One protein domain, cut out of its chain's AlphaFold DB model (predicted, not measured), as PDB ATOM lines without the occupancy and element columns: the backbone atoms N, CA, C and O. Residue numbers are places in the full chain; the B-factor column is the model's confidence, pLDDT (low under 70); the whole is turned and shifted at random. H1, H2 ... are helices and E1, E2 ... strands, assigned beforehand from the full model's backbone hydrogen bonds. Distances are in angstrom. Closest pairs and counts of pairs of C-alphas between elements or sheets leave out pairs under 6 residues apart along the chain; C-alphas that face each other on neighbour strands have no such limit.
ATOM      1  N   ALA A  26     163.755 199.178 147.162       54.53
ATOM      2  CA  ALA A  26     164.437 198.387 146.142       54.53
ATOM      3  C   ALA A  26     164.153 199.003 144.764       54.53
ATOM      4  O   ALA A  26     162.985 199.113 144.384       54.53
ATOM      5  N   MET A  27     165.173 199.426 144.008       54.28
ATOM      6  CA  MET A  27     164.910 200.022 142.689       54.28
ATOM      7  C   MET A  27     164.620 198.959 141.623       54.28
ATOM      8  O   MET A  27     163.911 199.243 140.661       54.28
ATOM      9  N   ALA A  28     165.173 197.751 141.782       56.19
ATOM     10  CA  ALA A  28     164.887 196.554 140.985       56.19
ATOM     11  C   ALA A  28     165.729 195.365 141.484       56.19
ATOM     12  O   ALA A  28     166.873 195.561 141.904       56.19
ATOM     13  N   LEU A  29     165.204 194.143 141.337       58.91
ATOM     14  CA  LEU A  29     166.013 192.920 141.344       58.91
ATOM     15  C   LEU A  29     166.786 192.826 140.021       58.91
ATOM     16  O   LEU A  29     166.206 193.040 138.954       58.91
ATOM     17  N   GLY A  30     168.084 192.536 140.100       55.34
ATOM     18  CA  GLY A  30     168.930 192.266 138.941       55.34
ATOM     19  C   GLY A  30     169.347 190.797 138.887       55.34
ATOM     20  O   GLY A  30     169.546 190.160 139.921       55.34
ATOM     21  N   PHE A  31     169.480 190.275 137.670       54.81
ATOM     22  CA  PHE A  31     170.132 189.002 137.377       54.81
ATOM     23  C   PHE A  31     171.245 189.324 136.392       54.81
ATOM     24  O   PHE A  31     170.946 189.823 135.306       54.81
ATOM     25  N   ASP A  32     172.498 189.076 136.760       54.31
ATOM     26  CA  ASP A  32     173.602 189.228 135.819       54.31
ATOM     27  C   ASP A  32     174.132 187.856 135.369       54.31
ATOM     28  O   ASP A  32     173.893 186.812 135.985       54.31
ATOM     29  N   ASN A  33     174.870 187.860 134.259       54.00
ATOM     30  CA  ASN A  33     175.487 186.668 133.674       54.00
ATOM     31  C   ASN A  33     176.650 186.092 134.522       54.00
ATOM     32  O   ASN A  33     177.355 185.206 134.042       54.00
ATOM     33  N   SER A  34     176.887 186.591 135.744       62.44
ATOM     34  CA  SER A  34     177.968 186.155 136.642       62.44
ATOM     35  C   SER A  34     177.515 185.171 137.728       62.44
ATOM     36  O   SER A  34     178.347 184.677 138.481       62.44
ATOM     37  N   GLY A  35     176.228 184.806 137.771       79.31
ATOM     38  CA  GLY A  35     175.722 183.745 138.653       79.31
ATOM     39  C   GLY A  35     175.314 184.208 140.057       79.31
ATOM     40  O   GLY A  35     175.102 183.365 140.931       79.31
ATOM     41  N   PHE A  36     175.172 185.517 140.279       87.25
ATOM     42  CA  PHE A  36     174.705 186.100 141.539       87.25
ATOM     43  C   PHE A  36     173.310 186.721 141.409       87.25
ATOM     44  O   PHE A  36     172.887 187.152 140.337       87.25
ATOM     45  N   THR A  37     172.601 186.798 142.532       89.12
ATOM     46  CA  THR A  37     171.410 187.640 142.690       89.12
ATOM     47  C   THR A  37     171.773 188.869 143.507       89.12
ATOM     48  O   THR A  37     172.570 188.789 144.446       89.12
ATOM     49  N   TYR A  38     171.220 190.026 143.144       89.75
ATOM     50  CA  TYR A  38     171.527 191.280 143.823       89.75
ATOM     51  C   TYR A  38     170.361 192.271 143.774       89.75
ATOM     52  O   TYR A  38     169.459 192.190 142.933       89.75
ATOM     53  N   GLU A  39     170.397 193.228 144.693       88.56
ATOM     54  CA  GLU A  39     169.433 194.315 144.795       88.56
ATOM     55  C   GLU A  39     170.113 195.663 144.574       88.56
ATOM     56  O   GLU A  39     171.214 195.917 145.071       88.56
ATOM     57  N   ARG A  40     169.461 196.531 143.791       84.88
ATOM     58  CA  ARG A  40     169.977 197.864 143.469       84.88
ATOM     59  C   ARG A  40     169.410 198.925 144.393       84.88
ATOM     60  O   ARG A  40     168.193 199.110 144.469       84.88
ATOM     61  N   TYR A  41     170.322 199.698 144.964       82.00
ATOM     62  CA  TYR A  41     170.045 200.887 145.750       82.00
ATOM     63  C   TYR A  41     170.710 202.110 145.117       82.00
ATOM     64  O   TYR A  41     171.614 202.001 144.290       82.00
ATOM     65  N   THR A  42     170.287 203.304 145.532       79.62
ATOM     66  CA  THR A  42     170.877 204.578 145.081       79.62
ATOM     67  C   THR A  42     172.360 204.713 145.430       79.62
ATOM     68  O   THR A  42     173.076 205.469 144.779       79.62
ATOM     69  N   TYR A  43     172.821 203.981 146.444       80.25
ATOM     70  CA  TYR A  43     174.196 203.992 146.936       80.25
ATOM     71  C   TYR A  43     175.046 202.804 146.440       80.25
ATOM     72  O   TYR A  43     176.235 202.766 146.742       80.25
ATOM     73  N   GLY A  44     174.477 201.858 145.680       88.38
ATOM     74  CA  GLY A  44     175.203 200.714 145.112       88.38
ATOM     75  C   GLY A  44     174.380 199.423 145.036       88.38
ATOM     76  O   GLY A  44     173.181 199.409 145.317       88.38
ATOM     77  N   ALA A  45     175.032 198.333 144.634       91.19
ATOM     78  CA  ALA A  45     174.463 196.988 144.600       91.19
ATOM     79  C   ALA A  45     174.753 196.215 145.898       91.19
ATOM     80  O   ALA A  45     175.862 196.283 146.439       91.19
ATOM     81  N   VAL A  46     173.760 195.454 146.365       92.94
ATOM     82  CA  VAL A  46     173.873 194.542 147.513       92.94
ATOM     83  C   VAL A  46     173.638 193.112 147.044       92.94
ATOM     84  O   VAL A  46     172.597 192.812 146.462       92.94
ATOM     85  N   VAL A  47     174.610 192.237 147.284       93.38
ATOM     86  CA  VAL A  47     174.577 190.831 146.853       93.38
ATOM     87  C   VAL A  47     173.669 190.020 147.772       93.38
ATOM     88  O   VAL A  47     173.850 190.075 148.982       93.38
ATOM     89  N   LYS A  48     172.730 189.249 147.215       91.00
ATOM     90  CA  LYS A  48     171.771 188.419 147.970       91.00
ATOM     91  C   LYS A  48     172.145 186.935 148.026       91.00
ATOM     92  O   LYS A  48     171.543 186.182 148.781       91.00
ATOM     93  N   GLY A  49     173.110 186.508 147.213       88.25
ATOM     94  CA  GLY A  49     173.577 185.123 147.138       88.25
ATOM     95  C   GLY A  49     173.662 184.613 145.704       88.25
ATOM     96  O   GLY A  49     173.678 185.391 144.747       88.25
ATOM     97  N   TYR A  50     173.707 183.295 145.540       86.06
ATOM     98  CA  TYR A  50     173.728 182.651 144.224       86.06
ATOM     99  C   TYR A  50     172.381 182.744 143.497       86.06
ATOM    100  O   TYR A  50     171.315 182.760 144.115       86.06
ATOM    101  N   SER A  51     172.413 182.755 142.163       81.81
ATOM    102  CA  SER A  51     171.232 182.412 141.366       81.81
ATOM    103  C   SER A  51     170.903 180.914 141.487       81.81
ATOM    104  O   SER A  51     171.762 180.104 141.836       81.81
ATOM    105  N   VAL A  52     169.647 180.541 141.204       74.44
ATOM    106  CA  VAL A  52     169.115 179.170 141.384       74.44
ATOM    107  C   VAL A  52     169.940 178.106 140.634       74.44
ATOM    108  O   VAL A  52     170.074 176.993 141.135       74.44
ATOM    109  N   ASP A  53     170.578 178.482 139.521       70.69
ATOM    110  CA  ASP A  53     171.438 177.627 138.687       70.69
ATOM    111  C   ASP A  53     172.881 178.163 138.593       70.69
ATOM    112  O   ASP A  53     173.537 178.049 137.555       70.69
ATOM    113  N   SER A  54     173.370 178.829 139.645       77.44
ATOM    114  CA  SER A  54     174.677 179.489 139.594       77.44
ATOM    115  C   SER A  54     175.810 178.499 139.285       77.44
ATOM    116  O   SER A  54     176.017 177.559 140.057       77.44
ATOM    117  N   PRO A  55     176.615 178.734 138.226       70.00
ATOM    118  CA  PRO A  55     177.772 177.895 137.914       70.00
ATOM    119  C   PRO A  55     178.900 178.035 138.947       70.00
ATOM    120  O   PRO A  55     179.888 177.311 138.869       70.00
ATOM    121  N   LEU A  56     178.780 178.979 139.886       74.12
ATOM    122  CA  LEU A  56     179.777 179.242 140.920       74.12
ATOM    123  C   LEU A  56     179.623 178.341 142.151       74.12
ATOM    124  O   LEU A  56     180.578 178.186 142.914       74.12
ATOM    125  N   LYS A  57     178.456 177.719 142.339       77.75
ATOM    126  CA  LYS A  57     178.217 176.816 143.467       77.75
ATOM    127  C   LYS A  57     179.087 175.565 143.326       77.75
ATOM    128  O   LYS A  57     179.054 174.910 142.287       77.75
ATOM    129  N   GLY A  58     179.859 175.216 144.355       74.69
ATOM    130  CA  GLY A  58     180.766 174.064 144.292       74.69
ATOM    131  C   GLY A  58     182.148 174.344 143.698       74.69
ATOM    132  O   GLY A  58     182.927 173.409 143.550       74.69
ATOM    133  N   THR A  59     182.471 175.591 143.332       77.44
ATOM    134  CA  THR A  59     183.727 175.912 142.620       77.44
ATOM    135  C   THR A  59     184.956 176.082 143.516       77.44
ATOM    136  O   THR A  59     186.048 176.314 142.995       77.44
ATOM    137  N   GLY A  60     184.825 176.016 144.845       84.62
ATOM    138  CA  GLY A  60     185.945 176.256 145.765       84.62
ATOM    139  C   GLY A  60     186.265 177.737 145.986       84.62
ATOM    140  O   GLY A  60     186.648 178.133 147.081       84.62
ATOM    141  N   THR A  61     186.103 178.601 144.979       89.50
ATOM    142  CA  THR A  61     186.431 180.034 145.084       89.50
ATOM    143  C   THR A  61     185.217 180.917 144.817       89.50
ATOM    144  O   THR A  61     184.752 181.026 143.685       89.50
ATOM    145  N   LEU A  62     184.780 181.645 145.844       89.88
ATOM    146  CA  LEU A  62     183.767 182.686 145.733       89.88
ATOM    147  C   LEU A  62     184.433 184.035 145.437       89.88
ATOM    148  O   LEU A  62     185.076 184.630 146.302       89.88
ATOM    149  N   ASN A  63     184.257 184.541 144.216       91.06
ATOM    150  CA  ASN A  63     184.732 185.863 143.813       91.06
ATOM    151  C   ASN A  63     183.563 186.838 143.658       91.06
ATOM    152  O   ASN A  63     182.846 186.785 142.659       91.06
ATOM    153  N   ILE A  64     183.383 187.729 144.634       91.31
ATOM    154  CA  ILE A  64     182.316 188.730 144.591       91.31
ATOM    155  C   ILE A  64     182.773 189.898 143.702       91.31
ATOM    156  O   ILE A  64     183.773 190.554 144.011       91.31
ATOM    157  N   PRO A  65     182.068 190.192 142.595       90.31
ATOM    158  CA  PRO A  65     182.501 191.221 141.662       90.31
ATOM    159  C   PRO A  65     182.410 192.614 142.296       90.31
ATOM    160  O   PRO A  65     181.515 192.906 143.080       90.31
ATOM    161  N   ALA A  66     183.315 193.518 141.917       91.88
ATOM    162  CA  ALA A  66     183.279 194.906 142.391       91.88
ATOM    163  C   ALA A  66     182.123 195.726 141.785       91.88
ATOM    164  O   ALA A  66     181.794 196.796 142.296       91.88
ATOM    165  N   ASN A  67     181.523 195.248 140.690       90.88
ATOM    166  CA  ASN A  67     180.381 195.869 140.028       90.88
ATOM    167  C   ASN A  67     179.383 194.806 139.550       90.88
ATOM    168  O   ASN A  67     179.807 193.790 139.006       90.88
ATOM    169  N   MET A  68     178.087 195.091 139.674       87.06
ATOM    170  CA  MET A  68     176.978 194.295 139.133       87.06
ATOM    171  C   MET A  68     176.100 195.194 138.251       87.06
ATOM    172  O   MET A  68     175.543 196.193 138.720       87.06
ATOM    173  N   ASP A  69     176.061 194.905 136.947       86.00
ATOM    174  CA  ASP A  69     175.404 195.715 135.905       86.00
ATOM    175  C   ASP A  69     175.678 197.229 136.018       86.00
ATOM    176  O   ASP A  69     174.771 198.065 136.004       86.00
ATOM    177  N   GLY A  70     176.956 197.587 136.180       85.38
ATOM    178  CA  GLY A  70     177.412 198.979 136.288       85.38
ATOM    179  C   GLY A  70     177.206 199.634 137.658       85.38
ATOM    180  O   GLY A  70     177.523 200.812 137.809       85.38
ATOM    181  N   ASN A  71     176.706 198.898 138.656       87.00
ATOM    182  CA  ASN A  71     176.550 199.378 140.030       87.00
ATOM    183  C   ASN A  71     177.666 198.823 140.908       87.00
ATOM    184  O   ASN A  71     177.862 197.611 140.961       87.00
ATOM    185  N   ILE A  72     178.356 199.700 141.634       92.06
ATOM    186  CA  ILE A  72     179.414 199.307 142.568       92.06
ATOM    187  C   ILE A  72     178.814 198.425 143.665       92.06
ATOM    188  O   ILE A  72     177.804 198.792 144.269       92.06
ATOM    189  N   VAL A  73     179.442 197.283 143.940       93.31
ATOM    190  CA  VAL A  73     179.035 196.402 145.038       93.31
ATOM    191  C   VAL A  73     179.501 197.000 146.358       93.31
ATOM    192  O   VAL A  73     180.697 197.212 146.573       93.31
ATOM    193  N   VAL A  74     178.536 197.291 147.226       94.50
ATOM    194  CA  VAL A  74     178.736 197.993 148.504       94.50
ATOM    195  C   VAL A  74     178.325 197.159 149.711       94.50
ATOM    196  O   VAL A  74     178.777 197.459 150.815       94.50
ATOM    197  N   GLY A  75     177.533 196.102 149.518       94.69
ATOM    198  CA  GLY A  75     177.092 195.239 150.609       94.69
ATOM    199  C   GLY A  75     176.824 193.793 150.208       94.69
ATOM    200  O   GLY A  75     176.651 193.484 149.028       94.69
ATOM    201  N   ILE A  76     176.753 192.922 151.213       95.25
ATOM    202  CA  ILE A  76     176.237 191.553 151.095       95.25
ATOM    203  C   ILE A  76     175.097 191.405 152.102       95.25
ATOM    204  O   ILE A  76     175.260 191.757 153.269       95.25
ATOM    205  N   GLU A  77     173.949 190.937 151.628       93.50
ATOM    206  CA  GLU A  77     172.724 190.760 152.401       93.50
ATOM    207  C   GLU A  77     172.794 189.526 153.308       93.50
ATOM    208  O   GLU A  77     173.569 188.600 153.076       93.50
ATOM    209  N   GLN A  78     171.940 189.503 154.327       92.00
ATOM    210  CA  GLN A  78     171.856 188.424 155.300       92.00
ATOM    211  C   GLN A  78     171.689 187.038 154.654       92.00
ATOM    212  O   GLN A  78     170.895 186.858 153.730       92.00
ATOM    213  N   ASN A  79     172.384 186.039 155.202       92.56
ATOM    214  CA  ASN A  79     172.340 184.632 154.776       92.56
ATOM    215  C   ASN A  79     172.745 184.364 153.306       92.56
ATOM    216  O   ASN A  79     172.432 183.291 152.793       92.56
ATOM    217  N   ALA A  80     173.422 185.294 152.617       91.62
ATOM    218  CA  ALA A  80     173.689 185.178 151.177       91.62
ATOM    219  C   ALA A  80     174.450 183.902 150.757       91.62
ATOM    220  O   ALA A  80     174.194 183.377 149.671       91.62
ATOM    221  N   PHE A  81     175.368 183.406 151.593       92.25
ATOM    222  CA  PHE A  81     176.231 182.260 151.279       92.25
ATOM    223  C   PHE A  81     176.286 181.197 152.390       92.25
ATOM    224  O   PHE A  81     177.129 180.317 152.327       92.25
ATOM    225  N   THR A  82     175.373 181.229 153.369       89.31
ATOM    226  CA  THR A  82     175.404 180.325 154.538       89.31
ATOM    227  C   THR A  82     175.357 178.833 154.175       89.31
ATOM    228  O   THR A  82     174.603 178.417 153.287       89.31
ATOM    229  N   LYS A  83     176.077 178.013 154.954       86.75
ATOM    230  CA  LYS A  83     176.140 176.543 154.876       86.75
ATOM    231  C   LYS A  83     176.676 176.036 153.541       86.75
ATOM    232  O   LYS A  83     176.347 174.922 153.121       86.75
ATOM    233  N   ASP A  84     177.512 176.823 152.882       85.94
ATOM    234  CA  ASP A  84     178.210 176.438 151.670       85.94
ATOM    235  C   ASP A  84     179.625 175.944 151.999       85.94
ATOM    236  O   ASP A  84     180.637 176.618 151.806       85.94
ATOM    237  N   ALA A  85     179.703 174.691 152.454       82.94
ATOM    238  CA  ALA A  85     180.967 174.007 152.733       82.94
ATOM    239  C   ALA A  85     181.873 173.838 151.494       82.94
ATOM    240  O   ALA A  85     182.991 173.342 151.624       82.94
ATOM    241  N   THR A  86     181.407 174.216 150.297       87.56
ATOM    242  CA  THR A  86     182.218 174.185 149.076       87.56
ATOM    243  C   THR A  86     183.061 175.439 148.883       87.56
ATOM    244  O   THR A  86     183.936 175.435 148.022       87.56
ATOM    245  N   ILE A  87     182.824 176.510 149.644       89.94
ATOM    246  CA  ILE A  87     183.628 177.730 149.562       89.94
ATOM    247  C   ILE A  87     184.909 177.526 150.369       89.94
ATOM    248  O   ILE A  87     184.880 177.463 151.593       89.94
ATOM    249  N   GLU A  88     186.046 177.478 149.684       90.38
ATOM    250  CA  GLU A  88     187.376 177.379 150.292       90.38
ATOM    251  C   GLU A  88     188.085 178.735 150.382       90.38
ATOM    252  O   GLU A  88     188.854 179.000 151.314       90.38
ATOM    253  N   LYS A  89     187.805 179.620 149.417       89.38
ATOM    254  CA  LYS A  89     188.407 180.948 149.290       89.38
ATOM    255  C   LYS A  89     187.359 182.004 148.961       89.38
ATOM    256  O   LYS A  89     186.632 181.869 147.979       89.38
ATOM    257  N   VAL A  90     187.360 183.100 149.718       91.75
ATOM    258  CA  VAL A  90     186.489 184.260 149.486       91.75
ATOM    259  C   VAL A  90     187.318 185.455 149.017       91.75
ATOM    260  O   VAL A  90     188.285 185.847 149.669       91.75
ATOM    261  N   ILE A  91     186.932 186.055 147.890       91.88
ATOM    262  CA  ILE A  91     187.502 187.303 147.374       91.88
ATOM    263  C   ILE A  91     186.431 188.388 147.483       91.88
ATOM    264  O   ILE A  91     185.441 188.380 146.750       91.88
ATOM    265  N   LEU A  92     186.639 189.316 148.420       94.06
ATOM    266  CA  LEU A  92     185.756 190.454 148.672       94.06
ATOM    267  C   LEU A  92     186.266 191.702 147.930       94.06
ATOM    268  O   LEU A  92     187.461 192.007 148.000       94.06
ATOM    269  N   PRO A  93     185.403 192.467 147.238       94.25
ATOM    270  CA  PRO A  93     185.835 193.648 146.502       94.25
ATOM    271  C   PRO A  93     186.183 194.803 147.450       94.25
ATOM    272  O   PRO A  93     185.525 195.024 148.464       94.25
ATOM    273  N   ALA A  94     187.178 195.614 147.077       93.81
ATOM    274  CA  ALA A  94     187.634 196.759 147.878       93.81
ATOM    275  C   ALA A  94     186.547 197.827 148.139       93.81
ATOM    276  O   ALA A  94     186.680 198.620 149.070       93.81
ATOM    277  N   SER A  95     185.496 197.858 147.313       93.50
ATOM    278  CA  SER A  95     184.351 198.767 147.430       93.50
ATOM    279  C   SER A  95     183.337 198.372 148.504       93.50
ATOM    280  O   SER A  95     182.454 199.173 148.812       93.50
ATOM    281  N   LEU A  96     183.444 197.159 149.056       94.94
ATOM    282  CA  LEU A  96     182.498 196.624 150.026       94.94
ATOM    283  C   LEU A  96     182.536 197.437 151.328       94.94
ATOM    284  O   LEU A  96     183.601 197.635 151.909       94.94
ATOM    285  N   GLN A  97     181.374 197.908 151.783       94.31
ATOM    286  CA  GLN A  97     181.231 198.773 152.959       94.31
ATOM    287  C   GLN A  97     180.607 198.044 154.150       94.31
ATOM    288  O   GLN A  97     180.964 198.340 155.292       94.31
ATOM    289  N   PHE A  98     179.713 197.085 153.912       93.88
ATOM    290  CA  PHE A  98     179.088 196.296 154.973       93.88
ATOM    291  C   PHE A  98     178.847 194.843 154.551       93.88
ATOM    292  O   PHE A  98     178.658 194.540 153.375       93.88
ATOM    293  N   ILE A  99     178.852 193.943 155.530       95.56
ATOM    294  CA  ILE A  99     178.408 192.553 155.387       95.56
ATOM    295  C   ILE A  99     177.352 192.337 156.466       95.56
ATOM    296  O   ILE A  99     177.633 192.594 157.638       95.56
ATOM    297  N   GLU A 100     176.145 191.946 156.066       94.50
ATOM    298  CA  GLU A 100     175.025 191.700 156.980       94.50
ATOM    299  C   GLU A 100     175.135 190.322 157.661       94.50
ATOM    300  O   GLU A 100     176.164 189.655 157.598       94.50
ATOM    301  N   GLU A 101     174.099 189.911 158.388       94.94
ATOM    302  CA  GLU A 101     174.168 188.779 159.314       94.94
ATOM    303  C   GLU A 101     174.261 187.402 158.628       94.94
ATOM    304  O   GLU A 101     173.671 187.168 157.573       94.94
ATOM    305  N   ASN A 102     174.980 186.463 159.256       95.44
ATOM    306  CA  ASN A 102     175.107 185.050 158.852       95.44
ATOM    307  C   ASN A 102     175.627 184.798 157.423       95.44
ATOM    308  O   ASN A 102     175.405 183.719 156.877       95.44
ATOM    309  N   VAL A 103     176.279 185.774 156.782       96.31
ATOM    310  CA  VAL A 103     176.615 185.688 155.348       96.31
ATOM    311  C   VAL A 103     177.409 184.433 154.985       96.31
ATOM    312  O   VAL A 103     177.069 183.822 153.978       96.31
ATOM    313  N   PHE A 104     178.385 184.037 155.803       96.62
ATOM    314  CA  PHE A 104     179.210 182.833 155.639       96.62
ATOM    315  C   PHE A 104     179.051 181.858 156.821       96.62
ATOM    316  O   PHE A 104     179.957 181.096 157.151       96.62
ATOM    317  N   GLN A 105     177.921 181.912 157.534       96.69
ATOM    318  CA  GLN A 105     177.704 181.042 158.691       96.69
ATOM    319  C   GLN A 105     177.712 179.569 158.266       96.69
ATOM    320  O   GLN A 105     177.038 179.217 157.300       96.69
ATOM    321  N   ASP A 106     178.383 178.718 159.051       95.69
ATOM    322  CA  ASP A 106     178.573 177.277 158.834       95.69
ATOM    323  C   ASP A 106     179.369 176.924 157.553       95.69
ATOM    324  O   ASP A 106     179.354 175.772 157.108       95.69
ATOM    325  N   ASP A 107     180.109 177.877 156.975       94.31
ATOM    326  CA  ASP A 107     180.970 177.632 155.811       94.31
ATOM    327  C   ASP A 107     182.308 177.032 156.255       94.31
ATOM    328  O   ASP A 107     183.326 177.711 156.416       94.31
ATOM    329  N   THR A 108     182.309 175.720 156.482       94.44
ATOM    330  CA  THR A 108     183.457 174.978 157.033       94.44
ATOM    331  C   THR A 108     184.627 174.807 156.062       94.44
ATOM    332  O   THR A 108     185.672 174.303 156.473       94.44
ATOM    333  N   GLY A 109     184.482 175.214 154.799       92.88
ATOM    334  CA  GLY A 109     185.543 175.160 153.791       92.88
ATOM    335  C   GLY A 109     186.497 176.358 153.826       92.88
ATOM    336  O   GLY A 109     187.626 176.236 153.358       92.88
ATOM    337  N   ILE A 110     186.096 177.504 154.389       94.75
ATOM    338  CA  ILE A 110     186.874 178.749 154.297       94.75
ATOM    339  C   ILE A 110     188.126 178.650 155.173       94.75
ATOM    340  O   ILE A 110     188.011 178.510 156.385       94.75
ATOM    341  N   HIS A 111     189.316 178.785 154.576       94.19
ATOM    342  CA  HIS A 111     190.595 178.744 155.311       94.19
ATOM    343  C   HIS A 111     191.170 180.133 155.605       94.19
ATOM    344  O   HIS A 111     191.871 180.344 156.594       94.19
ATOM    345  N   THR A 112     190.921 181.105 154.730       93.38
ATOM    346  CA  THR A 112     191.443 182.470 154.864       93.38
ATOM    347  C   THR A 112     190.440 183.469 154.321       93.38
ATOM    348  O   THR A 112     189.838 183.237 153.270       93.38
ATOM    349  N   VAL A 113     190.304 184.606 155.003       94.38
ATOM    350  CA  VAL A 113     189.508 185.732 154.515       94.38
ATOM    351  C   VAL A 113     190.263 187.053 154.621       94.38
ATOM    352  O   VAL A 113     190.849 187.383 155.654       94.38
ATOM    353  N   ASN A 114     190.198 187.828 153.541       95.62
ATOM    354  CA  ASN A 114     190.690 189.197 153.489       95.62
ATOM    355  C   ASN A 114     189.511 190.159 153.633       95.62
ATOM    356  O   ASN A 114     188.664 190.266 152.745       95.62
ATOM    357  N   ILE A 115     189.467 190.867 154.754       96.19
ATOM    358  CA  ILE A 115     188.517 191.938 155.020       96.19
ATOM    359  C   ILE A 115     188.985 193.196 154.272       96.19
ATOM    360  O   ILE A 115     190.057 193.727 154.586       96.19
ATOM    361  N   PRO A 116     188.214 193.691 153.285       95.69
ATOM    362  CA  PRO A 116     188.692 194.708 152.358       95.69
ATOM    363  C   PRO A 116     188.848 196.083 153.018       95.69
ATOM    364  O   PRO A 116     188.167 196.421 153.987       95.69
ATOM    365  N   VAL A 117     189.706 196.921 152.424       93.25
ATOM    366  CA  VAL A 117     190.102 198.244 152.946       93.25
ATOM    367  C   VAL A 117     188.929 199.177 153.291       93.25
ATOM    368  O   VAL A 117     189.050 200.002 154.200       93.25
ATOM    369  N   GLY A 118     187.815 199.061 152.560       90.81
ATOM    370  CA  GLY A 118     186.627 199.903 152.686       90.81
ATOM    371  C   GLY A 118     185.560 199.390 153.655       90.81
ATOM    372  O   GLY A 118     184.606 200.131 153.905       90.81
ATOM    373  N   LEU A 119     185.704 198.177 154.208       95.50
ATOM    374  CA  LEU A 119     184.662 197.574 155.037       95.50
ATOM    375  C   LEU A 119     184.543 198.309 156.374       95.50
ATOM    376  O   LEU A 119     185.511 198.405 157.123       95.50
ATOM    377  N   GLN A 120     183.349 198.811 156.682       93.44
ATOM    378  CA  GLN A 120     183.061 199.606 157.879       93.44
ATOM    379  C   GLN A 120     182.335 198.814 158.963       93.44
ATOM    380  O   GLN A 120     182.529 199.097 160.150       93.44
ATOM    381  N   ARG A 121     181.514 197.835 158.560       91.38
ATOM    382  CA  ARG A 121     180.678 197.031 159.457       91.38
ATOM    383  C   ARG A 121     180.712 195.554 159.067       91.38
ATOM    384  O   ARG A 121     180.442 195.214 157.916       91.38
ATOM    385  N   LEU A 122     181.014 194.704 160.045       95.31
ATOM    386  CA  LEU A 122     180.912 193.252 159.951       95.31
ATOM    387  C   LEU A 122     179.756 192.797 160.849       95.31
ATOM    388  O   LEU A 122     179.831 192.971 162.064       95.31
ATOM    389  N   GLY A 123     178.680 192.297 160.242       93.44
ATOM    390  CA  GLY A 123     177.436 191.934 160.919       93.44
ATOM    391  C   GLY A 123     177.554 190.754 161.886       93.44
ATOM    392  O   GLY A 123     178.622 190.171 162.090       93.44
ATOM    393  N   SER A 124     176.426 190.406 162.502       96.81
ATOM    394  CA  SER A 124     176.342 189.291 163.443       96.81
ATOM    395  C   SER A 124     176.594 187.951 162.743       96.81
ATOM    396  O   SER A 124     176.098 187.721 161.643       96.81
ATOM    397  N   ALA A 125     177.349 187.057 163.383       97.81
ATOM    398  CA  ALA A 125     177.560 185.671 162.959       97.81
ATOM    399  C   ALA A 125     178.064 185.473 161.512       97.81
ATOM    400  O   ALA A 125     177.889 184.397 160.945       97.81
ATOM    401  N   VAL A 126     178.727 186.476 160.920       97.62
ATOM    402  CA  VAL A 126     179.179 186.432 159.516       97.62
ATOM    403  C   VAL A 126     180.019 185.197 159.205       97.62
ATOM    404  O   VAL A 126     179.719 184.538 158.226       97.62
ATOM    405  N   PHE A 127     181.019 184.872 160.024       97.94
ATOM    406  CA  PHE A 127     181.876 183.685 159.890       97.94
ATOM    407  C   PHE A 127     181.637 182.686 161.028       97.94
ATOM    408  O   PHE A 127     182.530 181.942 161.428       97.94
ATOM    409  N   ASN A 128     180.440 182.690 161.620       98.06
ATOM    410  CA  ASN A 128     180.138 181.769 162.705       98.06
ATOM    411  C   ASN A 128     180.268 180.318 162.217       98.06
ATOM    412  O   ASN A 128     179.681 179.967 161.200       98.06
ATOM    413  N   ARG A 129     180.996 179.473 162.956       97.56
ATOM    414  CA  ARG A 129     181.239 178.055 162.634       97.56
ATOM    415  C   ARG A 129     181.989 177.817 161.316       97.56
ATOM    416  O   ARG A 129     181.952 176.704 160.791       97.56
ATOM    417  N   CYS A 130     182.742 178.801 160.820       97.12
ATOM    418  CA  CYS A 130     183.777 178.574 159.808       97.12
ATOM    419  C   CYS A 130     184.968 177.828 160.437       97.12
ATOM    420  O   CYS A 130     186.035 178.395 160.656       97.12
ATOM    421  N   SER A 131     184.789 176.549 160.780       96.25
ATOM    422  CA  SER A 131     185.735 175.794 161.617       96.25
ATOM    423  C   SER A 131     187.123 175.598 160.996       96.25
ATOM    424  O   SER A 131     188.086 175.389 161.731       96.25
ATOM    425  N   SER A 132     187.253 175.708 159.669       96.38
ATOM    426  CA  SER A 132     188.550 175.666 158.977       96.38
ATOM    427  C   SER A 132     189.241 177.026 158.855       96.38
ATOM    428  O   SER A 132     190.363 177.060 158.355       96.38
ATOM    429  N   LEU A 133     188.618 178.127 159.294       97.19
ATOM    430  CA  LEU A 133     189.178 179.468 159.140       97.19
ATOM    431  C   LEU A 133     190.423 179.616 160.011       97.19
ATOM    432  O   LEU A 133     190.333 179.661 161.231       97.19
ATOM    433  N   GLU A 134     191.582 179.712 159.369       96.69
ATOM    434  CA  GLU A 134     192.888 179.801 160.023       96.69
ATOM    435  C   GLU A 134     193.353 181.252 160.167       96.69
ATOM    436  O   GLU A 134     193.952 181.625 161.177       96.69
ATOM    437  N   THR A 135     193.086 182.079 159.148       95.25
ATOM    438  CA  THR A 135     193.641 183.436 159.043       95.25
ATOM    439  C   THR A 135     192.593 184.461 158.613       95.25
ATOM    440  O   THR A 135     191.915 184.297 157.597       95.25
ATOM    441  N   VAL A 136     192.528 185.577 159.343       96.31
ATOM    442  CA  VAL A 136     191.759 186.773 158.969       96.31
ATOM    443  C   VAL A 136     192.725 187.935 158.769       96.31
ATOM    444  O   VAL A 136     193.443 188.326 159.692       96.31
ATOM    445  N   ILE A 137     192.732 188.509 157.568       95.38
ATOM    446  CA  ILE A 137     193.586 189.646 157.206       95.38
ATOM    447  C   ILE A 137     192.708 190.882 157.048       95.38
ATOM    448  O   ILE A 137     191.713 190.845 156.333       95.38
ATOM    449  N   PHE A 138     193.069 191.991 157.690       95.56
ATOM    450  CA  PHE A 138     192.376 193.271 157.536       95.56
ATOM    451  C   PHE A 138     193.210 194.204 156.652       95.56
ATOM    452  O   PHE A 138     194.204 194.767 157.108       95.56
ATOM    453  N   ASP A 139     192.787 194.405 155.403       93.50
ATOM    454  CA  ASP A 139     193.526 195.199 154.406       93.50
ATOM    455  C   ASP A 139     193.385 196.724 154.617       93.50
ATOM    456  O   ASP A 139     193.951 197.532 153.877       93.50
ATOM    457  N   GLY A 140     192.630 197.157 155.633       91.50
ATOM    458  CA  GLY A 140     192.458 198.570 155.963       91.50
ATOM    459  C   GLY A 140     191.978 198.839 157.379       91.50
ATOM    460  O   GLY A 140     191.831 197.947 158.205       91.50
ATOM    461  N   ASN A 141     191.726 200.121 157.652       93.25
ATOM    462  CA  ASN A 141     191.339 200.626 158.971       93.25
ATOM    463  C   ASN A 141     189.943 201.268 158.978       93.25
ATOM    464  O   ASN A 141     189.686 202.131 159.808       93.25
ATOM    465  N   ALA A 142     189.061 200.923 158.036       94.44
ATOM    466  CA  ALA A 142     187.702 201.471 157.995       94.44
ATOM    467  C   ALA A 142     186.738 200.760 158.961       94.44
ATOM    468  O   ALA A 142     185.733 201.351 159.351       94.44
ATOM    469  N   LEU A 143     187.054 199.527 159.365       96.31
ATOM    470  CA  LEU A 143     186.181 198.691 160.182       96.31
ATOM    471  C   LEU A 143     186.026 199.278 161.586       96.31
ATOM    472  O   LEU A 143     187.006 199.461 162.310       96.31
ATOM    473  N   THR A 144     184.784 199.575 161.960       95.75
ATOM    474  CA  THR A 144     184.451 200.220 163.240       95.75
ATOM    475  C   THR A 144     183.806 199.272 164.242       95.75
ATOM    476  O   THR A 144     183.872 199.535 165.442       95.75
ATOM    477  N   GLU A 145     183.237 198.162 163.784       93.81
ATOM    478  CA  GLU A 145     182.466 197.242 164.615       93.81
ATOM    479  C   GLU A 145     182.647 195.793 164.156       93.81
ATOM    480  O   GLU A 145     182.574 195.500 162.959       93.81
ATOM    481  N   ILE A 146     182.871 194.910 165.133       97.31
ATOM    482  CA  ILE A 146     182.794 193.455 164.986       97.31
ATOM    483  C   ILE A 146     181.480 192.999 165.625       97.31
ATOM    484  O   ILE A 146     181.310 193.171 166.833       97.31
ATOM    485  N   GLY A 147     180.563 192.448 164.831       97.19
ATOM    486  CA  GLY A 147     179.248 192.005 165.294       97.19
ATOM    487  C   GLY A 147     179.284 190.834 166.282       97.19
ATOM    488  O   GLY A 147     180.301 190.159 166.464       97.19
ATOM    489  N   SER A 148     178.144 190.580 166.928       98.25
ATOM    490  CA  SER A 148     177.991 189.447 167.846       98.25
ATOM    491  C   SER A 148     178.172 188.122 167.104       98.25
ATOM    492  O   SER A 148     177.682 187.970 165.990       98.25
ATOM    493  N   PHE A 149     178.878 187.160 167.699       98.44
ATOM    494  CA  PHE A 149     179.222 185.861 167.099       98.44
ATOM    495  C   PHE A 149     180.005 185.920 165.772       98.44
ATOM    496  O   PHE A 149     180.135 184.886 165.121       98.44
ATOM    497  N   ALA A 150     180.519 187.085 165.347       97.88
ATOM    498  CA  ALA A 150     181.058 187.288 163.996       97.88
ATOM    499  C   ALA A 150     182.114 186.261 163.559       97.88
ATOM    500  O   ALA A 150     182.129 185.902 162.388       97.88
ATOM    501  N   PHE A 151     182.945 185.774 164.482       98.12
ATOM    502  CA  PHE A 151     183.944 184.726 164.269       98.12
ATOM    503  C   PHE A 151     183.772 183.544 165.231       98.12
ATOM    504  O   PHE A 151     184.670 182.729 165.342       98.12
ATOM    505  N   ALA A 152     182.636 183.409 165.919       98.06
ATOM    506  CA  ALA A 152     182.472 182.358 166.922       98.06
ATOM    507  C   ALA A 152     182.574 180.951 166.313       98.06
ATOM    508  O   ALA A 152     181.920 180.675 165.305       98.06
ATOM    509  N   TYR A 153     183.280 180.047 166.990       97.81
ATOM    510  CA  TYR A 153     183.552 178.663 166.598       97.81
ATOM    511  C   TYR A 153     184.389 178.545 165.311       97.81
ATOM    512  O   TYR A 153     184.236 177.586 164.550       97.81
ATOM    513  N   CYS A 154     185.289 179.500 165.069       97.44
ATOM    514  CA  CYS A 154     186.374 179.361 164.100       97.44
ATOM    515  C   CYS A 154     187.533 178.600 164.762       97.44
ATOM    516  O   CYS A 154     188.541 179.175 165.162       97.44
ATOM    517  N   GLU A 155     187.369 177.286 164.923       96.12
ATOM    518  CA  GLU A 155     188.232 176.436 165.763       96.12
ATOM    519  C   GLU A 155     189.721 176.451 165.380       96.12
ATOM    520  O   GLU A 155     190.565 176.178 166.231       96.12
ATOM    521  N   LYS A 156     190.062 176.786 164.129       97.00
ATOM    522  CA  LYS A 156     191.447 176.902 163.642       97.00
ATOM    523  C   LYS A 156     192.017 178.325 163.628       97.00
ATOM    524  O   LYS A 156     193.194 178.489 163.301       97.00
ATOM    525  N   LEU A 157     191.231 179.341 163.980       97.12
ATOM    526  CA  LEU A 157     191.659 180.737 163.918       97.12
ATOM    527  C   LEU A 157     192.767 180.968 164.945       97.12
ATOM    528  O   LEU A 157     192.537 180.754 166.128       97.12
ATOM    529  N   ASN A 158     193.965 181.361 164.504       94.12
ATOM    530  CA  ASN A 158     195.155 181.345 165.366       94.12
ATOM    531  C   ASN A 158     195.513 182.714 165.956       94.12
ATOM    532  O   ASN A 158     195.474 182.897 167.169       94.12
ATOM    533  N   ASP A 159     195.844 183.680 165.100       96.38
ATOM    534  CA  ASP A 159     196.244 185.023 165.511       96.38
ATOM    535  C   ASP A 159     195.365 186.063 164.817       96.38
ATOM    536  O   ASP A 159     195.164 186.015 163.601       96.38
ATOM    537  N   VAL A 160     194.882 187.052 165.570       97.38
ATOM    538  CA  VAL A 160     194.015 188.113 165.036       97.38
ATOM    539  C   VAL A 160     194.580 189.485 165.363       97.38
ATOM    540  O   VAL A 160     194.817 189.837 166.515       97.38
ATOM    541  N   THR A 161     194.751 190.328 164.348       97.38
ATOM    542  CA  THR A 161     195.105 191.737 164.544       97.38
ATOM    543  C   THR A 161     193.939 192.632 164.162       97.38
ATOM    544  O   THR A 161     193.709 192.862 162.980       97.38
ATOM    545  N   LEU A 162     193.233 193.187 165.152       97.62
ATOM    546  CA  LEU A 162     192.124 194.095 164.864       97.62
ATOM    547  C   LEU A 162     192.630 195.454 164.334       97.62
ATOM    548  O   LEU A 162     193.616 195.995 164.858       97.62
ATOM    549  N   PRO A 163     191.957 196.036 163.323       96.94
ATOM    550  CA  PRO A 163     192.355 197.310 162.733       96.94
ATOM    551  C   PRO A 163     192.084 198.494 163.664       96.94
ATOM    552  O   PRO A 163     191.163 198.487 164.479       96.94
ATOM    553  N   SER A 164     192.859 199.571 163.523       95.94
ATOM    554  CA  SER A 164     192.954 200.643 164.530       95.94
ATOM    555  C   SER A 164     191.691 201.491 164.731       95.94
ATOM    556  O   SER A 164     191.680 202.361 165.601       95.94
ATOM    557  N   ALA A 165     190.664 201.333 163.891       96.88
ATOM    558  CA  ALA A 165     189.413 202.082 163.999       96.88
ATOM    559  C   ALA A 165     188.306 201.339 164.752       96.88
ATOM    560  O   ALA A 165     187.327 201.994 165.118       96.88
ATOM    561  N   VAL A 166     188.467 200.039 165.033       98.06
ATOM    562  CA  VAL A 166     187.445 199.230 165.717       98.06
ATOM    563  C   VAL A 166     187.109 199.860 167.066       98.06
ATOM    564  O   VAL A 166     188.000 200.216 167.841       98.06
ATOM    565  N   LYS A 167     185.817 200.037 167.335       97.81
ATOM    566  CA  LYS A 167     185.264 200.679 168.534       97.81
ATOM    567  C   LYS A 167     184.556 199.693 169.453       97.81
ATOM    568  O   LYS A 167     184.608 199.883 170.673       97.81
ATOM    569  N   SER A 168     183.921 198.675 168.878       97.62
ATOM    570  CA  SER A 168     183.155 197.649 169.585       97.62
ATOM    571  C   SER A 168     183.500 196.243 169.103       97.62
ATOM    572  O   SER A 168     183.733 196.013 167.915       97.62
ATOM    573  N   ILE A 169     183.507 195.313 170.058       98.38
ATOM    574  CA  ILE A 169     183.517 193.866 169.834       98.38
ATOM    575  C   ILE A 169     182.212 193.325 170.422       98.38
ATOM    576  O   ILE A 169     181.966 193.545 171.608       98.38
ATOM    577  N   GLY A 170     181.379 192.686 169.602       98.00
ATOM    578  CA  GLY A 170     180.051 192.196 169.976       98.00
ATOM    579  C   GLY A 170     180.056 190.987 170.914       98.00
ATOM    580  O   GLY A 170     181.105 190.441 171.266       98.00
ATOM    581  N   ASP A 171     178.858 190.574 171.324       98.31
ATOM    582  CA  ASP A 171     178.658 189.438 172.227       98.31
ATOM    583  C   ASP A 171     179.206 188.165 171.585       98.31
ATOM    584  O   ASP A 171     178.930 187.895 170.416       98.31
ATOM    585  N   TYR A 172     179.988 187.385 172.333       98.25
ATOM    586  CA  TYR A 172     180.544 186.115 171.857       98.25
ATOM    587  C   TYR A 172     181.312 186.189 170.522       98.25
ATOM    588  O   TYR A 172     181.409 185.183 169.829       98.25
ATOM    589  N   ALA A 173     181.839 187.354 170.117       98.31
ATOM    590  CA  ALA A 173     182.391 187.561 168.774       98.31
ATOM    591  C   ALA A 173     183.483 186.555 168.351       98.31
ATOM    592  O   ALA A 173     183.566 186.255 167.168       98.31
ATOM    593  N   PHE A 174     184.265 186.037 169.299       98.19
ATOM    594  CA  PHE A 174     185.340 185.049 169.131       98.19
ATOM    595  C   PHE A 174     185.139 183.847 170.068       98.19
ATOM    596  O   PHE A 174     186.094 183.320 170.640       98.19
ATOM    597  N   ALA A 175     183.885 183.484 170.358       97.44
ATOM    598  CA  ALA A 175     183.581 182.426 171.313       97.44
ATOM    599  C   ALA A 175     183.812 181.037 170.709       97.44
ATOM    600  O   ALA A 175     183.275 180.733 169.652       97.44
ATOM    601  N   GLY A 176     184.528 180.166 171.419       96.81
ATOM    602  CA  GLY A 176     184.819 178.802 170.978       96.81
ATOM    603  C   GLY A 176     185.940 178.703 169.943       96.81
ATOM    604  O   GLY A 176     186.096 177.646 169.337       96.81
ATOM    605  N   ASP A 177     186.724 179.765 169.763       97.31
ATOM    606  CA  ASP A 177     187.883 179.790 168.867       97.31
ATOM    607  C   ASP A 177     189.072 179.143 169.583       97.31
ATOM    608  O   ASP A 177     189.927 179.805 170.169       97.31
ATOM    609  N   THR A 178     189.085 177.813 169.616       95.31
ATOM    610  CA  THR A 178     189.991 177.020 170.463       95.31
ATOM    611  C   THR A 178     191.465 177.090 170.066       95.31
ATOM    612  O   THR A 178     192.317 176.775 170.894       95.31
ATOM    613  N   SER A 179     191.786 177.507 168.837       96.56
ATOM    614  CA  SER A 179     193.170 177.740 168.397       96.56
ATOM    615  C   SER A 179     193.631 179.192 168.543       96.56
ATOM    616  O   SER A 179     194.798 179.458 168.253       96.56
ATOM    617  N   LEU A 180     192.763 180.118 168.978       97.00
ATOM    618  CA  LEU A 180     193.073 181.549 169.040       97.00
ATOM    619  C   LEU A 180     194.052 181.825 170.181       97.00
ATOM    620  O   LEU A 180     193.662 181.961 171.340       97.00
ATOM    621  N   LYS A 181     195.337 181.935 169.840       95.94
ATOM    622  CA  LYS A 181     196.421 182.151 170.802       95.94
ATOM    623  C   LYS A 181     196.609 183.618 171.118       95.94
ATOM    624  O   LYS A 181     196.728 183.972 172.287       95.94
ATOM    625  N   ASN A 182     196.643 184.482 170.103       97.62
ATOM    626  CA  ASN A 182     196.926 185.897 170.307       97.62
ATOM    627  C   ASN A 182     195.933 186.792 169.570       97.62
ATOM    628  O   ASN A 182     195.648 186.614 168.386       97.62
ATOM    629  N   ILE A 183     195.452 187.829 170.256       98.06
ATOM    630  CA  ILE A 183     194.649 188.878 169.629       98.06
ATOM    631  C   ILE A 183     195.154 190.266 169.999       98.06
ATOM    632  O   ILE A 183     195.293 190.603 171.173       98.06
ATOM    633  N   TYR A 184     195.411 191.103 168.994       98.12
ATOM    634  CA  TYR A 184     195.739 192.509 169.205       98.12
ATOM    635  C   TYR A 184     194.456 193.330 169.203       98.12
ATOM    636  O   TYR A 184     193.771 193.410 168.179       98.12
ATOM    637  N   ILE A 185     194.169 193.980 170.330       98.19
ATOM    638  CA  ILE A 185     193.020 194.865 170.494       98.19
ATOM    639  C   ILE A 185     193.515 196.321 170.552       98.19
ATOM    640  O   ILE A 185     194.225 196.698 171.490       98.19
ATOM    641  N   PRO A 186     193.156 197.170 169.571       97.38
ATOM    642  CA  PRO A 186     193.611 198.551 169.532       97.38
ATOM    643  C   PRO A 186     192.958 199.390 170.641       97.38
ATOM    644  O   PRO A 186     191.828 199.119 171.053       97.38
ATOM    645  N   PRO A 187     193.606 200.488 171.074       97.12
ATOM    646  CA  PRO A 187     193.088 201.355 172.139       97.12
ATOM    647  C   PRO A 187     191.776 202.071 171.771       97.12
ATOM    648  O   PRO A 187     191.130 202.667 172.627       97.12
ATOM    649  N   SER A 188     191.378 202.034 170.496       97.75
ATOM    650  CA  SER A 188     190.100 202.548 170.013       97.75
ATOM    651  C   SER A 188     188.895 201.728 170.478       97.75
ATOM    652  O   SER A 188     187.785 202.271 170.478       97.75
ATOM    653  N   VAL A 189     189.096 200.460 170.858       98.38
ATOM    654  CA  VAL A 189     188.032 199.597 171.373       98.38
ATOM    655  C   VAL A 189     187.659 200.074 172.767       98.38
ATOM    656  O   VAL A 189     188.457 200.035 173.697       98.38
ATOM    657  N   THR A 190     186.422 200.540 172.904       97.31
ATOM    658  CA  THR A 190     185.891 201.075 174.167       97.31
ATOM    659  C   THR A 190     184.695 200.288 174.684       97.31
ATOM    660  O   THR A 190     184.298 200.487 175.832       97.31
ATOM    661  N   LYS A 191     184.143 199.380 173.868       97.81
ATOM    662  CA  LYS A 191     182.978 198.554 174.190       97.81
ATOM    663  C   LYS A 191     183.269 197.081 173.904       97.81
ATOM    664  O   LYS A 191     183.715 196.744 172.810       97.81
ATOM    665  N   PHE A 192     182.974 196.239 174.883       97.88
ATOM    666  CA  PHE A 192     183.012 194.784 174.785       97.88
ATOM    667  C   PHE A 192     181.606 194.261 175.064       97.88
ATOM    668  O   PHE A 192     180.969 194.719 176.015       97.88
ATOM    669  N   GLY A 193     181.135 193.342 174.230       96.81
ATOM    670  CA  GLY A 193     179.910 192.594 174.459       96.81
ATOM    671  C   GLY A 193     180.049 191.600 175.611       96.81
ATOM    672  O   GLY A 193     181.059 191.555 176.320       96.81
ATOM    673  N   TYR A 194     179.021 190.786 175.799       96.88
ATOM    674  CA  TYR A 194     178.999 189.697 176.758       96.88
ATOM    675  C   TYR A 194     179.917 188.556 176.299       96.88
ATOM    676  O   TYR A 194     179.729 187.979 175.229       96.88
ATOM    677  N   LEU A 195     180.934 188.270 177.117       94.94
ATOM    678  CA  LEU A 195     181.930 187.204 176.945       94.94
ATOM    679  C   LEU A 195     182.429 186.973 175.492       94.94
ATOM    680  O   LEU A 195     182.295 185.860 174.977       94.94
ATOM    681  N   PRO A 196     183.060 187.963 174.821       97.19
ATOM    682  CA  PRO A 196     183.524 187.819 173.438       97.19
ATOM    683  C   PRO A 196     184.483 186.652 173.192       97.19
ATOM    684  O   PRO A 196     184.526 186.161 172.076       97.19
ATOM    685  N   PHE A 197     185.212 186.199 174.215       96.94
ATOM    686  CA  PHE A 197     186.190 185.101 174.142       96.94
ATOM    687  C   PHE A 197     185.755 183.872 174.958       96.94
ATOM    688  O   PHE A 197     186.586 183.138 175.491       96.94
ATOM    689  N   TYR A 198     184.446 183.677 175.147       95.38
ATOM    690  CA  TYR A 198     183.932 182.519 175.879       95.38
ATOM    691  C   TYR A 198     184.445 181.209 175.266       95.38
ATOM    692  O   TYR A 198     184.304 181.010 174.066       95.38
ATOM    693  N   ASN A 199     184.982 180.295 176.080       93.12
ATOM    694  CA  ASN A 199     185.485 178.985 175.637       93.12
ATOM    695  C   ASN A 199     186.683 179.030 174.656       93.12
ATOM    696  O   ASN A 199     187.024 178.006 174.065       93.12
ATOM    697  N   SER A 200     187.336 180.186 174.514       90.44
ATOM    698  CA  SER A 200     188.588 180.354 173.762       90.44
ATOM    699  C   SER A 200     189.747 180.290 174.752       90.44
ATOM    700  O   SER A 200     190.261 181.305 175.228       90.44
ATOM    701  N   HIS A 201     190.038 179.067 175.191       71.94
ATOM    702  CA  HIS A 201     191.049 178.794 176.209       71.94
ATOM    703  C   HIS A 201     192.433 179.210 175.683       71.94
ATOM    704  O   HIS A 201     192.725 179.017 174.510       71.94
ATOM    705  N   ASP A 202     193.265 179.798 176.542       85.44
ATOM    706  CA  ASP A 202     194.648 180.215 176.244       85.44
ATOM    707  C   ASP A 202     194.843 181.476 175.379       85.44
ATOM    708  O   ASP A 202     195.983 181.827 175.064       85.44
ATOM    709  N   VAL A 203     193.777 182.226 175.072       95.50
ATOM    710  CA  VAL A 203     193.927 183.515 174.379       95.50
ATOM    711  C   VAL A 203     194.741 184.510 175.214       95.50
ATOM    712  O   VAL A 203     194.487 184.735 176.398       95.50
ATOM    713  N   THR A 204     195.710 185.159 174.578       97.31
ATOM    714  CA  THR A 204     196.462 186.289 175.122       97.31
ATOM    715  C   THR A 204     196.062 187.564 174.391       97.31
ATOM    716  O   THR A 204     196.129 187.659 173.163       97.31
ATOM    717  N   ILE A 205     195.655 188.581 175.151       98.00
ATOM    718  CA  ILE A 205     195.281 189.886 174.609       98.00
ATOM    719  C   ILE A 205     196.517 190.785 174.573       98.00
ATOM    720  O   ILE A 205     197.107 191.105 175.601       98.00
ATOM    721  N   PHE A 206     196.873 191.257 173.385       98.44
ATOM    722  CA  PHE A 206     197.905 192.264 173.171       98.44
ATOM    723  C   PHE A 206     197.250 193.633 173.004       98.44
ATOM    724  O   PHE A 206     196.287 193.791 172.254       98.44
ATOM    725  N   GLY A 207     197.781 194.648 173.675       97.31
ATOM    726  CA  GLY A 207     197.218 195.992 173.605       97.31
ATOM    727  C   GLY A 207     198.140 197.053 174.183       97.31
ATOM    728  O   GLY A 207     199.321 196.809 174.420       97.31
ATOM    729  N   ILE A 208     197.596 198.250 174.383       97.12
ATOM    730  CA  ILE A 208     198.294 199.368 175.033       97.12
ATOM    731  C   ILE A 208     197.932 199.381 176.523       97.12
ATOM    732  O   ILE A 208     196.763 199.173 176.865       97.12
ATOM    733  N   SER A 209     198.901 199.649 177.399       97.19
ATOM    734  CA  SER A 209     198.666 199.865 178.829       97.19
ATOM    735  C   SER A 209     197.619 200.959 179.085       97.19
ATOM    736  O   SER A 209     197.603 202.003 178.435       97.19
ATOM    737  N   GLY A 210     196.750 200.735 180.065       96.50
ATOM    738  CA  GLY A 210     195.628 201.594 180.437       96.50
ATOM    739  C   GLY A 210     194.431 201.522 179.484       96.50
ATOM    740  O   GLY A 210     193.497 202.309 179.626       96.50
ATOM    741  N   SER A 211     194.442 200.628 178.490       97.88
ATOM    742  CA  SER A 211     193.323 200.484 177.556       97.88
ATOM    743  C   SER A 211     192.147 199.716 178.166       97.88
ATOM    744  O   SER A 211     192.295 198.921 179.094       97.88
ATOM    745  N   ARG A 212     190.959 199.875 177.565       98.12
ATOM    746  CA  ARG A 212     189.789 199.055 177.914       98.12
ATOM    747  C   ARG A 212     190.060 197.558 177.719       98.12
ATOM    748  O   ARG A 212     189.475 196.751 178.430       98.12
ATOM    749  N   ALA A 213     190.938 197.198 176.782       98.00
ATOM    750  CA  ALA A 213     191.343 195.816 176.557       98.00
ATOM    751  C   ALA A 213     192.100 195.231 177.760       98.00
ATOM    752  O   ALA A 213     191.813 194.104 178.151       98.00
ATOM    753  N   GLU A 214     192.994 196.001 178.389       98.19
ATOM    754  CA  GLU A 214     193.672 195.586 179.626       98.19
ATOM    755  C   GLU A 214     192.678 195.429 180.784       98.19
ATOM    756  O   GLU A 214     192.700 194.427 181.500       98.19
ATOM    757  N   GLU A 215     191.761 196.390 180.950       97.94
ATOM    758  CA  GLU A 215     190.706 196.303 181.967       97.94
ATOM    759  C   GLU A 215     189.833 195.058 181.781       97.94
ATOM    760  O   GLU A 215     189.543 194.356 182.754       97.94
ATOM    761  N   TYR A 216     189.426 194.785 180.537       97.25
ATOM    762  CA  TYR A 216     188.648 193.605 180.178       97.25
ATOM    763  C   TYR A 216     189.431 192.326 180.486       97.25
ATOM    764  O   TYR A 216     188.916 191.477 181.215       97.25
ATOM    765  N   ALA A 217     190.678 192.221 180.013       97.19
ATOM    766  CA  ALA A 217     191.526 191.053 180.225       97.19
ATOM    767  C   ALA A 217     191.675 190.742 181.720       97.19
ATOM    768  O   ALA A 217     191.399 189.628 182.157       97.19
ATOM    769  N   ARG A 218     191.956 191.768 182.535       96.88
ATOM    770  CA  ARG A 218     192.013 191.654 183.997       96.88
ATOM    771  C   ARG A 218     190.686 191.203 184.611       96.88
ATOM    772  O   ARG A 218     190.698 190.421 185.554       96.88
ATOM    773  N   SER A 219     189.549 191.701 184.121       95.62
ATOM    774  CA  SER A 219     188.226 191.324 184.649       95.62
ATOM    775  C   SER A 219     187.844 189.870 184.359       95.62
ATOM    776  O   SER A 219     187.081 189.286 185.122       95.62
ATOM    777  N   GLN A 220     188.370 189.307 183.268       94.62
ATOM    778  CA  GLN A 220     188.095 187.942 182.817       94.62
ATOM    779  C   GLN A 220     189.243 186.970 183.131       94.62
ATOM    780  O   GLN A 220     189.193 185.823 182.701       94.62
ATOM    781  N   SER A 221     190.276 187.414 183.859       94.06
ATOM    782  CA  SER A 221     191.493 186.634 184.137       94.06
ATOM    783  C   SER A 221     192.199 186.114 182.874       94.06
ATOM    784  O   SER A 221     192.762 185.023 182.872       94.06
ATOM    785  N   ILE A 222     192.173 186.905 181.800       95.69
ATOM    786  CA  ILE A 222     192.866 186.639 180.536       95.69
ATOM    787  C   ILE A 222     194.251 187.297 180.582       95.69
ATOM    788  O   ILE A 222     194.393 188.426 181.059       95.69
ATOM    789  N   THR A 223     195.274 186.614 180.063       96.56
ATOM    790  CA  THR A 223     196.635 187.160 179.973       96.56
ATOM    791  C   THR A 223     196.652 188.404 179.088       96.56
ATOM    792  O   THR A 223     196.160 188.381 177.959       96.56
ATOM    793  N   PHE A 224     197.249 189.489 179.584       97.38
ATOM    794  CA  PHE A 224     197.422 190.731 178.836       97.38
ATOM    795  C   PHE A 224     198.902 191.060 178.636       97.38
ATOM    796  O   PHE A 224     199.673 191.065 179.596       97.38
ATOM    797  N   VAL A 225     199.285 191.391 177.403       98.12
ATOM    798  CA  VAL A 225     200.628 191.864 177.051       98.12
ATOM    799  C   VAL A 225     200.558 193.324 176.609       98.12
ATOM    800  O   VAL A 225     200.001 193.667 175.560       98.12
ATOM    801  N   ALA A 226     201.171 194.193 177.411       97.31
ATOM    802  CA  ALA A 226     201.298 195.615 177.124       97.31
ATOM    803  C   ALA A 226     202.389 195.874 176.074       97.31
ATOM    804  O   ALA A 226     203.580 195.933 176.377       97.31
ATOM    805  N   THR A 227     201.976 196.043 174.820       95.44
ATOM    806  CA  THR A 227     202.872 196.231 173.667       95.44
ATOM    807  C   THR A 227     203.709 197.511 173.740       95.44
ATOM    808  O   THR A 227     204.830 197.533 173.242       95.44
TER     809      THR A 227
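AT A GLANCE: This is residues 26 to 227 of the 579 residues of the protein "Leucine-rich repeat protein" of Clostridiales bacterium (UniProt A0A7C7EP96). With little regular structure, the chain winds in stacked turns, a solenoid; mixed sheet E1-E2-E3-E5 makes one end, H1 and E12 the other. Parallel sheets E4-E6-E7-E8 and E9-E10-E11-E12 line one side. Of 202 printed residues, 61 are in twelve strands and H1: mostly strand, compact, radius of gyration of the C-alphas 17.1 A, spans 53 by 31 by 23 A.

IN THESE COORDINATES: E3, residues 44-50, spans 18.1 A from C-alpha 44 at (175.203, 200.714, 145.112). E1 is 29-31, E2 36-41, E5 71-76, E4 60-63, E6 87-91, E7 112-115, E8 135-138, E9 159-161, E10 182-184, E11 204-207, H1 212-219. E12, 223-226, ends at (201.298, 195.615, 177.124).

HOW THE PARTS SIT: E1, E2, E3 form a meander, successive antiparallel neighbours; N 39 and O 46, 2.9 A, are within hydrogen-bond range. E11, H1, E12 form a strand-helix-strand unit, crossover right-handed; the closest C-alphas of H1 and E12, Ala 217 and Phe 224, are 6.1 A apart. H1 has every O i to N i+4 pair within range.

THE WHOLE: The printed part has no cut. Links between successive strands E6 to E11 are long. Residues 26-34 have pLDDT under 70.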